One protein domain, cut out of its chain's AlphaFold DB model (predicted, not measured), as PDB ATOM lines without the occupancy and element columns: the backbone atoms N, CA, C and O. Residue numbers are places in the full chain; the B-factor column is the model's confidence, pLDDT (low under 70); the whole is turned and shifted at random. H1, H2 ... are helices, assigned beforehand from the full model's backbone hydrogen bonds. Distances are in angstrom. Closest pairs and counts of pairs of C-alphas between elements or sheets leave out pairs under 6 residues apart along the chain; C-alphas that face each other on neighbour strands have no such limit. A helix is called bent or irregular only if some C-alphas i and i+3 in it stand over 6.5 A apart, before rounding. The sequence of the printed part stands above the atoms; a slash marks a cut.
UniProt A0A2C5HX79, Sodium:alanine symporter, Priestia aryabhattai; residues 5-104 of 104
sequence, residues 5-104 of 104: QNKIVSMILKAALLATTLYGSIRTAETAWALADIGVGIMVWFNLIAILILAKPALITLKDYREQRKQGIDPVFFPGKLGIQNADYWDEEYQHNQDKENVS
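Overview. This is residues 5 to 104 of the 104 residues of the protein "Sodium:alanine symporter" of Priestia aryabhattai (UniProt A0A2C5HX79). A long bent helix, H2, makes the base of a wide, open U, with H1 as one arm and, after a long loop, the shorter H3 as the other. No helix touches another. The printed part has 100 residues with three named helices, H1, H2, H3 in chain order, and no named strand: all helix. It is extended, with a radius of gyration of the C-alphas of 24.5 A and spans of 67 by 35 by 24 A.

Arrangement. H2, residues 29 to 70, was assigned as one helix by its hydrogen bonds but is bent: C-alphas 53 and 56 are 7.0 A apart. Its arms, H2a, residues 29 to 53, and H2b, residues 56 to 70, stand at a steep tilt of 64 degrees. H1, residues 5 to 26, is close to but not clearly touching H2a; their closest C-alphas, Gly 24 and Ala 32, are 7.6 A apart. They run opposite ways at a steep tilt of 57 degrees. H3, residues 88 to 102, is apart from H1, H2a and H2b. Every O i to N i+4 pair is within hydrogen-bond range in H1, H2a and H2b, and 9 of 11 in H3.

Along the chain. H2a is 36.4 A long, H1 32.0 A, H3 21.9 A and H2b 21.5 A. C-alpha 5 is at (232.159, 193.180, 109.582), C-alpha 102 at (208.228, 153.746, 86.494).

Size, cuts and confidence. The farthest C-alphas, Ile 26 and Val 103, are 69.8 A apart. The printed part has no cut. The link H2 to H3 is long, 17 residues. Residues 5 and 93 to 104 have pLDDT under 70.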
ATOM      1  N   GLN A   5     233.466 193.055 108.907       59.16
ATOM      2  CA  GLN A   5     232.159 193.180 109.582       59.16
ATOM      3  C   GLN A   5     232.009 192.209 110.772       59.16
ATOM      4  O   GLN A   5     231.591 192.607 111.855       59.16
ATOM      5  N   ASN A   6     232.473 190.961 110.628       72.50
ATOM      6  CA  ASN A   6     232.355 189.936 111.676       72.50
ATOM      7  C   ASN A   6     233.136 190.284 112.955       72.50
ATOM      8  O   ASN A   6     232.749 189.862 114.041       72.50
ATOM      9  N   LYS A   7     234.227 191.060 112.849       76.62
ATOM     10  CA  LYS A   7     235.031 191.464 114.014       76.62
ATOM     11  C   LYS A   7     234.333 192.537 114.844       76.62
ATOM     12  O   LYS A   7     234.336 192.431 116.064       76.62
ATOM     13  N   ILE A   8     233.709 193.522 114.197       84.50
ATOM     14  CA  ILE A   8     232.970 194.590 114.887       84.50
ATOM     15  C   ILE A   8     231.713 194.012 115.539       84.50
ATOM     16  O   ILE A   8     231.492 194.238 116.723       84.50
ATOM     17  N   VAL A   9     230.957 193.180 114.815       87.06
ATOM     18  CA  VAL A   9     229.783 192.482 115.368       87.06
ATOM     19  C   VAL A   9     230.180 191.591 116.547       87.06
ATOM     20  O   VAL A   9     229.555 191.656 117.600       87.06
ATOM     21  N   SER A  10     231.265 190.816 116.427       84.88
ATOM     22  CA  SER A  10     231.770 189.994 117.534       84.88
ATOM     23  C   SER A  10     232.229 190.834 118.730       84.88
ATOM     24  O   SER A  10     231.998 190.445 119.871       84.88
ATOM     25  N   MET A  11     232.862 191.985 118.495       88.50
ATOM     26  CA  MET A  11     233.339 192.865 119.560       88.50
ATOM     27  C   MET A  11     232.186 193.549 120.298       88.50
ATOM     28  O   MET A  11     232.203 193.589 121.524       88.50
ATOM     29  N   ILE A  12     231.158 193.999 119.573       91.69
ATOM     30  CA  ILE A  12     229.921 194.528 120.160       91.69
ATOM     31  C   ILE A  12     229.215 193.439 120.965       91.69
ATOM     32  O   ILE A  12     228.834 193.684 122.104       91.69
ATOM     33  N   LEU A  13     229.096 192.224 120.420       90.44
ATOM     34  CA  LEU A  13     228.448 191.113 121.113       90.44
ATOM     35  C   LEU A  13     229.175 190.768 122.418       90.44
ATOM     36  O   LEU A  13     228.538 190.618 123.453       90.44
ATOM     37  N   LYS A  14     230.512 190.705 122.394       90.69
ATOM     38  CA  LYS A  14     231.337 190.467 123.589       90.69
ATOM     39  C   LYS A  14     231.206 191.591 124.615       90.69
ATOM     40  O   LYS A  14     231.075 191.306 125.800       90.69
ATOM     41  N   ALA A  15     231.228 192.850 124.174       92.94
ATOM     42  CA  ALA A  15     231.061 194.002 125.056       92.94
ATOM     43  C   ALA A  15     229.665 194.025 125.700       92.94
ATOM     44  O   ALA A  15     229.554 194.237 126.904       92.94
ATOM     45  N   ALA A  16     228.619 193.738 124.922       91.56
ATOM     46  CA  ALA A  16     227.254 193.608 125.419       91.56
ATOM     47  C   ALA A  16     227.136 192.453 126.419       91.56
ATOM     48  O   ALA A  16     226.565 192.642 127.488       91.56
ATOM     49  N   LEU A  17     227.742 191.299 126.123       90.19
ATOM     50  CA  LEU A  17     227.755 190.147 127.022       90.19
ATOM     51  C   LEU A  17     228.387 190.520 128.370       90.19
ATOM     52  O   LEU A  17     227.745 190.382 129.405       90.19
ATOM     53  N   LEU A  18     229.593 191.097 128.350       91.44
ATOM     54  CA  LEU A  18     230.291 191.546 129.558       91.44
ATOM     55  C   LEU A  18     229.477 192.581 130.346       91.44
ATOM     56  O   LEU A  18     229.353 192.457 131.563       91.44
ATOM     57  N   ALA A  19     228.875 193.561 129.666       89.25
ATOM     58  CA  ALA A  19     228.019 194.560 130.300       89.25
ATOM     59  C   ALA A  19     226.789 193.919 130.963       89.25
ATOM     60  O   ALA A  19     226.486 194.226 132.112       89.25
ATOM     61  N   THR A  20     226.117 192.985 130.280       84.06
ATOM     62  CA  THR A  20     224.957 192.267 130.829       84.06
ATOM     63  C   THR A  20     225.322 191.345 131.987       84.06
ATOM     64  O   THR A  20     224.554 191.253 132.936       84.06
ATOM     65  N   THR A  21     226.498 190.712 131.972       85.50
ATOM     66  CA  THR A  21     226.973 189.867 133.076       85.50
ATOM     67  C   THR A  21     227.321 190.695 134.310       85.50
ATOM     68  O   THR A  21     226.898 190.352 135.411       85.50
ATOM     69  N   LEU A  22     228.039 191.812 134.142       84.94
ATOM     70  CA  LEU A  22     228.348 192.724 135.246       84.94
ATOM     71  C   LEU A  22     227.072 193.342 135.825       84.94
ATOM     72  O   LEU A  22     226.892 193.373 137.038       84.94
ATOM     73  N   TYR A  23     226.154 193.766 134.956       81.62
ATOM     74  CA  TYR A  23     224.856 194.293 135.362       81.62
ATOM     75  C   TYR A  23     223.990 193.233 136.059       81.62
ATOM     76  O   TYR A  23     223.383 193.512 137.091       81.62
ATOM     77  N   GLY A  24     223.972 192.003 135.544       76.56
ATOM     78  CA  GLY A  24     223.253 190.873 136.129       76.56
ATOM     79  C   GLY A  24     223.803 190.453 137.492       76.56
ATOM     80  O   GLY A  24     223.021 190.109 138.367       76.56
ATOM     81  N   SER A  25     225.118 190.564 137.716       78.62
ATOM     82  CA  SER A  25     225.745 190.285 139.016       78.62
ATOM     83  C   SER A  25     225.358 191.285 140.112       78.62
ATOM     84  O   SER A  25     225.504 190.973 141.291       78.62
ATOM     85  N   ILE A  26     224.924 192.491 139.739       78.38
ATOM     86  CA  ILE A  26     224.518 193.549 140.679       78.38
ATOM     87  C   ILE A  26     223.012 193.462 140.976       78.38
ATOM     88  O   ILE A  26     222.547 193.915 142.021       78.38
ATOM     89  N   ARG A  27     222.230 192.894 140.054       77.38
ATOM     90  CA  ARG A  27     220.779 192.748 140.186       77.38
ATOM     91  C   ARG A  27     220.421 191.521 141.030       77.38
ATOM     92  O   ARG A  27     221.124 190.518 141.040       77.38
ATOM     93  N   THR A  28     219.315 191.611 141.767       76.25
ATOM     94  CA  THR A  28     218.848 190.524 142.635       76.25
ATOM     95  C   THR A  28     218.341 189.348 141.804       76.25
ATOM     96  O   THR A  28     217.772 189.540 140.725       76.25
ATOM     97  N   ALA A  29     218.490 188.127 142.331       77.69
ATOM     98  CA  ALA A  29     218.010 186.906 141.679       77.69
ATOM     99  C   ALA A  29     216.527 186.999 141.276       77.69
ATOM    100  O   ALA A  29     216.149 186.528 140.212       77.69
ATOM    101  N   GLU A  30     215.704 187.679 142.077       80.75
ATOM    102  CA  GLU A  30     214.280 187.907 141.812       80.75
ATOM    103  C   GLU A  30     214.018 188.610 140.471       80.75
ATOM    104  O   GLU A  30     213.139 188.201 139.718       80.75
ATOM    105  N   THR A  31     214.824 189.612 140.107       81.38
ATOM    106  CA  THR A  31     214.669 190.297 138.812       81.38
ATOM    107  C   THR A  31     215.066 189.419 137.625       81.38
ATOM    108  O   THR A  31     214.460 189.519 136.559       81.38
ATOM    109  N   ALA A  32     216.053 188.536 137.806       84.25
ATOM    110  CA  ALA A  32     216.453 187.572 136.784       84.25
ATOM    111  C   ALA A  32     215.378 186.493 136.586       84.25
ATOM    112  O   ALA A  32     215.054 186.159 135.447       84.25
ATOM    113  N   TRP A  33     214.784 186.009 137.680       85.38
ATOM    114  CA  TRP A  33     213.660 185.074 137.643       85.38
ATOM    115  C   TRP A  33     212.424 185.689 136.983       85.38
ATOM    116  O   TRP A  33     211.880 185.088 136.065       85.38
ATOM    117  N   ALA A  34     212.053 186.926 137.327       89.62
ATOM    118  CA  ALA A  34     210.920 187.606 136.697       89.62
ATOM    119  C   ALA A  34     211.104 187.788 135.176       89.62
ATOM    120  O   ALA A  34     210.164 187.607 134.401       89.62
ATOM    121  N   LEU A  35     212.320 188.119 134.725       88.25
ATOM    122  CA  LEU A  35     212.625 188.206 133.294       88.25
ATOM    123  C   LEU A  35     212.565 186.828 132.612       88.25
ATOM    124  O   LEU A  35     212.081 186.726 131.482       88.25
ATOM    125  N   ALA A  36     213.028 185.777 133.295       89.50
ATOM    126  CA  ALA A  36     212.947 184.405 132.808       89.50
ATOM    127  C   ALA A  36     211.491 183.941 132.657       89.50
ATOM    128  O   ALA A  36     211.144 183.397 131.610       89.50
ATOM    129  N   ASP A  37     210.628 184.226 133.634       93.81
ATOM    130  CA  ASP A  37     209.208 183.858 133.599       93.81
ATOM    131  C   ASP A  37     208.478 184.513 132.419       93.81
ATOM    132  O   ASP A  37     207.692 183.862 131.727       93.81
ATOM    133  N   ILE A  38     208.789 185.778 132.120       94.06
ATOM    134  CA  ILE A  38     208.256 186.470 130.938       94.06
ATOM    135  C   ILE A  38     208.761 185.801 129.651       94.06
ATOM    136  O   ILE A  38     207.973 185.556 128.736       94.06
ATOM    137  N   GLY A  39     210.054 185.469 129.575       93.88
ATOM    138  CA  GLY A  39     210.641 184.797 128.413       93.88
ATOM    139  C   GLY A  39     210.019 183.424 128.142       93.88
ATOM    140  O   GLY A  39     209.630 183.131 127.008       93.88
ATOM    141  N   VAL A  40     209.864 182.605 129.185       93.94
ATOM    142  CA  VAL A  40     209.212 181.290 129.103       93.94
ATOM    143  C   VAL A  40     207.733 181.443 128.746       93.94
ATOM    144  O   VAL A  40     207.241 180.735 127.871       93.94
ATOM    145  N   GLY A  41     207.031 182.406 129.348       94.50
ATOM    146  CA  GLY A  41     205.635 182.693 129.027       94.50
ATOM    147  C   GLY A  41     205.439 183.044 127.551       94.50
ATOM    148  O   GLY A  41     204.577 182.468 126.890       94.50
ATOM    149  N   ILE A  42     206.276 183.928 127.003       96.44
ATOM    150  CA  ILE A  42     206.242 184.308 125.584       96.44
ATOM    151  C   ILE A  42     206.492 183.092 124.679       96.44
ATOM    152  O   ILE A  42     205.759 182.887 123.708       96.44
ATOM    153  N   MET A  43     207.481 182.255 125.009       94.44
ATOM    154  CA  MET A  43     207.777 181.026 124.266       94.44
ATOM    155  C   MET A  43     206.571 180.079 124.230       94.44
ATOM    156  O   MET A  43     206.237 179.535 123.175       94.44
ATOM    157  N   VAL A  44     205.910 179.891 125.374       96.25
ATOM    158  CA  VAL A  44     204.727 179.032 125.477       96.25
ATOM    159  C   VAL A  44     203.568 179.618 124.679       96.25
ATOM    160  O   VAL A  44     202.951 178.884 123.916       96.25
ATOM    161  N   TRP A  45     203.294 180.920 124.784       95.62
ATOM    162  CA  TRP A  45     202.176 181.549 124.074       95.62
ATOM    163  C   TRP A  45     202.302 181.446 122.554       95.62
ATOM    164  O   TRP A  45     201.343 181.031 121.900       95.62
ATOM    165  N   PHE A  46     203.470 181.749 121.983       95.38
ATOM    166  CA  PHE A  46     203.669 181.629 120.535       95.38
ATOM    167  C   PHE A  46     203.513 180.185 120.050       95.38
ATOM    168  O   PHE A  46     202.791 179.935 119.082       95.38
ATOM    169  N   ASN A  47     204.135 179.229 120.744       95.62
ATOM    170  CA  ASN A  47     204.038 177.819 120.374       95.62
ATOM    171  C   ASN A  47     202.621 177.268 120.556       95.62
ATOM    172  O   ASN A  47     202.145 176.520 119.707       95.62
ATOM    173  N   LEU A  48     201.922 177.649 121.625       96.12
ATOM    174  CA  LEU A  48     200.555 177.210 121.880       96.12
ATOM    175  C   LEU A  48     199.609 177.704 120.782       96.12
ATOM    176  O   LEU A  48     198.838 176.914 120.243       96.12
ATOM    177  N   ILE A  49     199.700 178.983 120.407       96.12
ATOM    178  CA  ILE A  49     198.892 179.554 119.321       96.12
ATOM    179  C   ILE A  49     199.199 178.841 117.997       96.12
ATOM    180  O   ILE A  49     198.271 178.463 117.282       96.12
ATOM    181  N   ALA A  50     200.476 178.594 117.693       94.88
ATOM    182  CA  ALA A  50     200.871 177.846 116.502       94.88
ATOM    183  C   ALA A  50     200.267 176.431 116.495       94.88
ATOM    184  O   ALA A  50     199.638 176.040 115.513       94.88
ATOM    185  N   ILE A  51     200.370 175.688 117.602       94.88
ATOM    186  CA  ILE A  51     199.784 174.346 117.726       94.88
ATOM    187  C   ILE A  51     198.268 174.390 117.522       94.88
ATOM    188  O   ILE A  51     197.736 173.536 116.821       94.88
ATOM    189  N   LEU A  52     197.562 175.379 118.076       94.56
ATOM    190  CA  LEU A  52     196.108 175.500 117.911       94.56
ATOM    191  C   LEU A  52     195.699 175.758 116.454       94.56
ATOM    192  O   LEU A  52     194.717 175.181 115.986       94.56
ATOM    193  N   ILE A  53     196.461 176.575 115.723       92.81
ATOM    194  CA  ILE A  53     196.230 176.825 114.293       92.81
ATOM    195  C   ILE A  53     196.515 175.555 113.474       92.81
ATOM    196  O   ILE A  53     195.724 175.194 112.600       92.81
ATOM    197  N   LEU A  54     197.601 174.837 113.785       91.94
ATOM    198  CA  LEU A  54     197.980 173.598 113.094       91.94
ATOM    199  C   LEU A  54     197.180 172.361 113.532       91.94
ATOM    200  O   LEU A  54     197.212 171.344 112.840       91.94
ATOM    201  N   ALA A  55     196.434 172.418 114.638       93.19
ATOM    202  CA  ALA A  55     195.748 171.256 115.199       93.19
ATOM    203  C   ALA A  55     194.778 170.609 114.199       93.19
ATOM    204  O   ALA A  55     194.718 169.385 114.103       93.19
ATOM    205  N   LYS A  56     194.046 171.414 113.416       88.44
ATOM    206  CA  LYS A  56     193.091 170.909 112.415       88.44
ATOM    207  C   LYS A  56     193.764 170.054 111.325       88.44
ATOM    208  O   LYS A  56     193.423 168.873 111.241       88.44
ATOM    209  N   PRO A  57     194.705 170.577 110.512       89.19
ATOM    210  CA  PRO A  57     195.372 169.770 109.486       89.19
ATOM    211  C   PRO A  57     196.202 168.624 110.083       89.19
ATOM    212  O   PRO A  57     196.232 167.536 109.508       89.19
ATOM    213  N   ALA A  58     196.805 168.811 111.265       90.44
ATOM    214  CA  ALA A  58     197.562 167.757 111.942       90.44
ATOM    215  C   ALA A  58     196.680 166.556 112.327       90.44
ATOM    216  O   ALA A  58     197.060 165.409 112.099       90.44
ATOM    217  N   LEU A  59     195.481 166.798 112.868       91.56
ATOM    218  CA  LEU A  59     194.547 165.729 113.234       91.56
ATOM    219  C   LEU A  59     193.983 164.994 112.011       91.56
ATOM    220  O   LEU A  59     193.818 163.775 112.068       91.56
ATOM    221  N   ILE A  60     193.711 165.714 110.919       89.94
ATOM    222  CA  ILE A  60     193.263 165.125 109.646       89.94
ATOM    223  C   ILE A  60     194.345 164.189 109.100       89.94
ATOM    224  O   ILE A  60     194.076 163.014 108.852       89.94
ATOM    225  N   THR A  61     195.583 164.679 109.030       89.94
ATOM    226  CA  THR A  61     196.750 163.902 108.592       89.94
ATOM    227  C   THR A  61     196.978 162.675 109.475       89.94
ATOM    228  O   THR A  61     197.212 161.574 108.987       89.94
ATOM    229  N   LEU A  62     196.842 162.822 110.797       90.19
ATOM    230  CA  LEU A  62     196.998 161.713 111.738       90.19
ATOM    231  C   LEU A  62     195.906 160.643 111.582       90.19
ATOM    232  O   LEU A  62     196.137 159.463 111.865       90.19
ATOM    233  N   LYS A  63     194.688 161.036 111.203       89.69
ATOM    234  CA  LYS A  63     193.605 160.086 110.938       89.69
ATOM    235  C   LYS A  63     193.906 159.272 109.680       89.69
ATOM    236  O   LYS A  63     193.886 158.049 109.771       89.69
ATOM    237  N   ASP A  64     194.259 159.945 108.593       88.25
ATOM    238  CA  ASP A  64     194.642 159.325 107.321       88.25
ATOM    239  C   ASP A  64     195.830 158.362 107.495       88.25
ATOM    240  O   ASP A  64     195.715 157.174 107.206       88.25
ATOM    241  N   TYR A  65     196.904 158.810 108.154       88.44
ATOM    242  CA  TYR A  65     198.046 157.955 108.494       88.44
ATOM    243  C   TYR A  65     197.636 156.684 109.256       88.44
ATOM    244  O   TYR A  65     198.115 155.587 108.966       88.44
ATOM    245  N   ARG A  66     196.737 156.802 110.244       90.00
ATOM    246  CA  ARG A  66     196.264 155.640 111.015       90.00
ATOM    247  C   ARG A  66     195.399 154.698 110.185       90.00
ATOM    248  O   ARG A  66     195.448 153.497 110.434       90.00
ATOM    249  N   GLU A  67     194.597 155.213 109.262       89.69
ATOM    250  CA  GLU A  67     193.779 154.394 108.363       89.69
ATOM    251  C   GLU A  67     194.664 153.609 107.394       89.69
ATOM    252  O   GLU A  67     194.536 152.387 107.320       89.69
ATOM    253  N   GLN A  68     195.639 154.271 106.772       87.31
ATOM    254  CA  GLN A  68     196.601 153.632 105.874       87.31
ATOM    255  C   GLN A  68     197.446 152.573 106.602       87.31
ATOM    256  O   GLN A  68     197.524 151.421 106.177       87.31
ATOM    257  N   ARG A  69     197.964 152.896 107.797       89.19
ATOM    258  CA  ARG A  69     198.708 151.938 108.636       89.19
ATOM    259  C   ARG A  69     197.884 150.713 109.030       89.19
ATOM    260  O   ARG A  69     198.431 149.617 109.105       89.19
ATOM    261  N   LYS A  70     196.583 150.875 109.293       90.56
ATOM    262  CA  LYS A  70     195.680 149.753 109.614       90.56
ATOM    263  C   LYS A  70     195.382 148.869 108.409       90.56
ATOM    264  O   LYS A  70     195.134 147.683 108.593       90.56
ATOM    265  N   GLN A  71     195.399 149.435 107.207       87.94
ATOM    266  CA  GLN A  71     195.217 148.702 105.954       87.94
ATOM    267  C   GLN A  71     196.472 147.912 105.544       87.94
ATOM    268  O   GLN A  71     196.424 147.159 104.578       87.94
ATOM    269  N   GLY A  72     197.582 148.052 106.281       86.38
ATOM    270  CA  GLY A  72     198.837 147.354 105.995       86.38
ATOM    271  C   GLY A  72     199.584 147.902 104.777       86.38
ATOM    272  O   GLY A  72     200.546 147.280 104.337       86.38
ATOM    273  N   ILE A  73     199.149 149.047 104.246       84.25
ATOM    274  CA  ILE A  73     199.824 149.767 103.165       84.25
ATOM    275  C   ILE A  73     200.876 150.713 103.746       84.25
ATOM    276  O   ILE A  73     200.767 151.157 104.895       84.25
ATOM    277  N   ASP A  74     201.900 151.008 102.950       81.31
ATOM    278  CA  ASP A  74     202.898 152.008 103.314       81.31
ATOM    279  C   ASP A  74     202.234 153.396 103.316       81.31
ATOM    280  O   ASP A  74     201.639 153.779 102.305       81.31
ATOM    281  N   PRO A  75     202.212 154.115 104.453       81.12
ATOM    282  CA  PRO A  75     201.450 155.345 104.562       81.12
ATOM    283  C   PRO A  75     202.066 156.476 103.736       81.12
ATOM    284  O   PRO A  75     203.173 156.945 103.999       81.12
ATOM    285  N   VAL A  76     201.272 156.979 102.803       80.94
ATOM    286  CA  VAL A  76     201.580 158.084 101.912       80.94
ATOM    287  C   VAL A  76     200.752 159.313 102.276       80.94
ATOM    288  O   VAL A  76     199.526 159.258 102.368       80.94
ATOM    289  N   PHE A  77     201.416 160.459 102.420       80.69
ATOM    290  CA  PHE A  77     200.745 161.735 102.647       80.69
ATOM    291  C   PHE A  77     200.354 162.404 101.322       80.69
ATOM    292  O   PHE A  77     201.219 162.863 100.585       80.69
ATOM    293  N   PHE A  78     199.047 162.499 101.053       79.88
ATOM    294  CA  PHE A  78     198.493 163.228  99.905       79.88
ATOM    295  C   PHE A  78     197.691 164.456 100.375       79.88
ATOM    296  O   PHE A  78     196.498 164.323 100.683       79.88
ATOM    297  N   PRO A  79     198.291 165.659 100.431       76.19
ATOM    298  CA  PRO A  79     197.628 166.842 100.984       76.19
ATOM    299  C   PRO A  79     196.393 167.272 100.183       76.19
ATOM    300  O   PRO A  79     195.381 167.637 100.791       76.19
ATOM    301  N   GLY A  80     196.418 167.141  98.848       73.75
ATOM    302  CA  GLY A  80     195.272 167.447  97.988       73.75
ATOM    303  C   GLY A  80     194.022 166.609  98.296       73.75
ATOM    304  O   GLY A  80     192.911 167.138  98.314       73.75
ATOM    305  N   LYS A  81     194.180 165.319  98.642       71.38
ATOM    306  CA  LYS A  81     193.056 164.441  99.042       71.38
ATOM    307  C   LYS A  81     192.467 164.817 100.404       71.38
ATOM    308  O   LYS A  81     191.300 164.538 100.668       71.38
ATOM    309  N   LEU A  82     193.270 165.445 101.261       76.44
ATOM    310  CA  LEU A  82     192.913 165.820 102.630       76.44
ATOM    311  C   LEU A  82     192.416 167.272 102.745       76.44
ATOM    312  O   LEU A  82     192.054 167.707 103.840       76.44
ATOM    313  N   GLY A  83     192.387 168.023 101.636       77.38
ATOM    314  CA  GLY A  83     191.979 169.430 101.607       77.38
ATOM    315  C   GLY A  83     192.949 170.365 102.341       77.38
ATOM    316  O   GLY A  83     192.546 171.441 102.790       77.38
ATOM    317  N   ILE A  84     194.208 169.947 102.505       80.44
ATOM    318  CA  ILE A  84     195.250 170.728 103.177       80.44
ATOM    319  C   ILE A  84     195.861 171.686 102.151       80.44
ATOM    320  O   ILE A  84     196.477 171.259 101.182       80.44
ATOM    321  N   GLN A  85     195.668 172.987 102.363       75.06
ATOM    322  CA  GLN A  85     196.194 174.044 101.493       75.06
ATOM    323  C   GLN A  85     197.647 174.395 101.860       75.06
ATOM    324  O   GLN A  85     198.030 174.266 103.024       75.06
ATOM    325  N   ASN A  86     198.420 174.910 100.895       77.81
ATOM    326  CA  ASN A  86     199.834 175.303 101.039       77.81
ATOM    327  C   ASN A  86     200.783 174.139 101.389       77.81
ATOM    328  O   ASN A  86     201.695 174.291 102.202       77.81
ATOM    329  N   ALA A  87     200.549 172.967 100.800       79.50
ATOM    330  CA  ALA A  87     201.372 171.772 100.989       79.50
ATOM    331  C   ALA A  87     201.977 171.270  99.663       79.50
ATOM    332  O   ALA A  87     202.220 170.076  99.513       79.50
ATOM    333  N   ASP A  88     202.256 172.193  98.738       75.94
ATOM    334  CA  ASP A  88     202.678 171.917  97.353       75.94
ATOM    335  C   ASP A  88     203.935 171.033  97.277       75.94
ATOM    336  O   ASP A  88     204.031 170.143  96.437       75.94
ATOM    337  N   TYR A  89     204.854 171.194  98.237       78.50
ATOM    338  CA  TYR A  89     206.065 170.373  98.362       78.50
ATOM    339  C   TYR A  89     205.779 168.861  98.360       78.50
ATOM    340  O   TYR A  89     206.532 168.082  97.784       78.50
ATOM    341  N   TRP A  90     204.695 168.433  99.011       75.25
ATOM    342  CA  TRP A  90     204.360 167.014  99.136       75.25
ATOM    343  C   TRP A  90     203.598 166.472  97.924       75.25
ATOM    344  O   TRP A  90     203.654 165.268  97.678       75.25
ATOM    345  N   ASP A  91     202.923 167.336  97.161       72.12
ATOM    346  CA  ASP A  91     202.282 166.951  95.900       72.12
ATOM    347  C   ASP A  91     203.331 166.746  94.786       72.12
ATOM    348  O   ASP A  91     203.221 165.801  94.003       72.12
ATOM    349  N   GLU A  92     204.379 167.579  94.744       70.38
ATOM    350  CA  GLU A  92     205.447 167.508  93.732       70.38
ATOM    351  C   GLU A  92     206.430 166.345  93.965       70.38
ATOM    352  O   GLU A  92     206.761 165.606  93.034       70.38
ATOM    353  N   GLU A  93     206.876 166.129  95.206       68.50
ATOM    354  CA  GLU A  93     207.864 165.087  95.531       68.50
ATOM    355  C   GLU A  93     207.313 163.665  95.296       68.50
ATOM    356  O   GLU A  93     208.058 162.758  94.915       68.50
ATOM    357  N   TYR A  94     206.003 163.446  95.465       66.12
ATOM    358  CA  TYR A  94     205.389 162.143  95.177       66.12
ATOM    359  C   TYR A  94     205.349 161.818  93.684       66.12
ATOM    360  O   TYR A  94     205.617 160.676  93.307       66.12
ATOM    361  N   GLN A  95     205.055 162.811  92.841       62.97
ATOM    362  CA  GLN A  95     205.074 162.654  91.381       62.97
ATOM    363  C   GLN A  95     206.478 162.246  90.910       62.97
ATOM    364  O   GLN A  95     206.635 161.263  90.189       62.97
ATOM    365  N   HIS A  96     207.513 162.921  91.422       62.47
ATOM    366  CA  HIS A  96     208.911 162.645  91.072       62.47
ATOM    367  C   HIS A  96     209.386 161.239  91.464       62.47
ATOM    368  O   HIS A  96     210.163 160.618  90.737       62.47
ATOM    369  N   ASN A  97     208.937 160.722  92.612       64.75
ATOM    370  CA  ASN A  97     209.307 159.376  93.056       64.75
ATOM    371  C   ASN A  97     208.575 158.279  92.267       64.75
ATOM    372  O   ASN A  97     209.206 157.277  91.931       64.75
ATOM    373  N   GLN A  98     207.306 158.490  91.893       61.53
ATOM    374  CA  GLN A  98     206.595 157.572  90.996       61.53
ATOM    375  C   GLN A  98     207.237 157.533  89.612       61.53
ATOM    376  O   GLN A  98     207.491 156.450  89.096       61.53
ATOM    377  N   ASP A  99     207.563 158.690  89.034       64.44
ATOM    378  CA  ASP A  99     208.206 158.742  87.724       64.44
ATOM    379  C   ASP A  99     209.511 157.946  87.726       64.44
ATOM    380  O   ASP A  99     209.690 157.086  86.874       64.44
ATOM    381  N   LYS A 100     210.381 158.127  88.727       66.69
ATOM    382  CA  LYS A 100     211.634 157.361  88.851       66.69
ATOM    383  C   LYS A 100     211.446 155.850  88.974       66.69
ATOM    384  O   LYS A 100     212.262 155.117  88.424       66.69
ATOM    385  N   GLU A 101     210.428 155.393  89.698       63.81
ATOM    386  CA  GLU A 101     210.127 153.963  89.842       63.81
ATOM    387  C   GLU A 101     209.574 153.373  88.536       63.81
ATOM    388  O   GLU A 101     209.909 152.252  88.174       63.81
ATOM    389  N   ASN A 102     208.809 154.158  87.773       62.19
ATOM    390  CA  ASN A 102     208.228 153.746  86.494       62.19
ATOM    391  C   ASN A 102     209.244 153.712  85.332       62.19
ATOM    392  O   ASN A 102     208.955 153.104  84.298       62.19
ATOM    393  N   VAL A 103     210.396 154.392  85.460       64.19
ATOM    394  CA  VAL A 103     211.472 154.394  84.442       64.19
ATOM    395  C   VAL A 103     212.646 153.460  84.786       64.19
ATOM    396  O   VAL A 103     213.585 153.373  83.990       64.19
ATOM    397  N   SER A 104     212.630 152.784  85.941       51.88
ATOM    398  CA  SER A 104     213.696 151.864  86.380       51.88
ATOM    399  C   SER A 104     213.301 150.395  86.279       51.88
ATOM    400  O   SER A 104     214.258 149.585  86.280       51.88
TER     401      SER A 104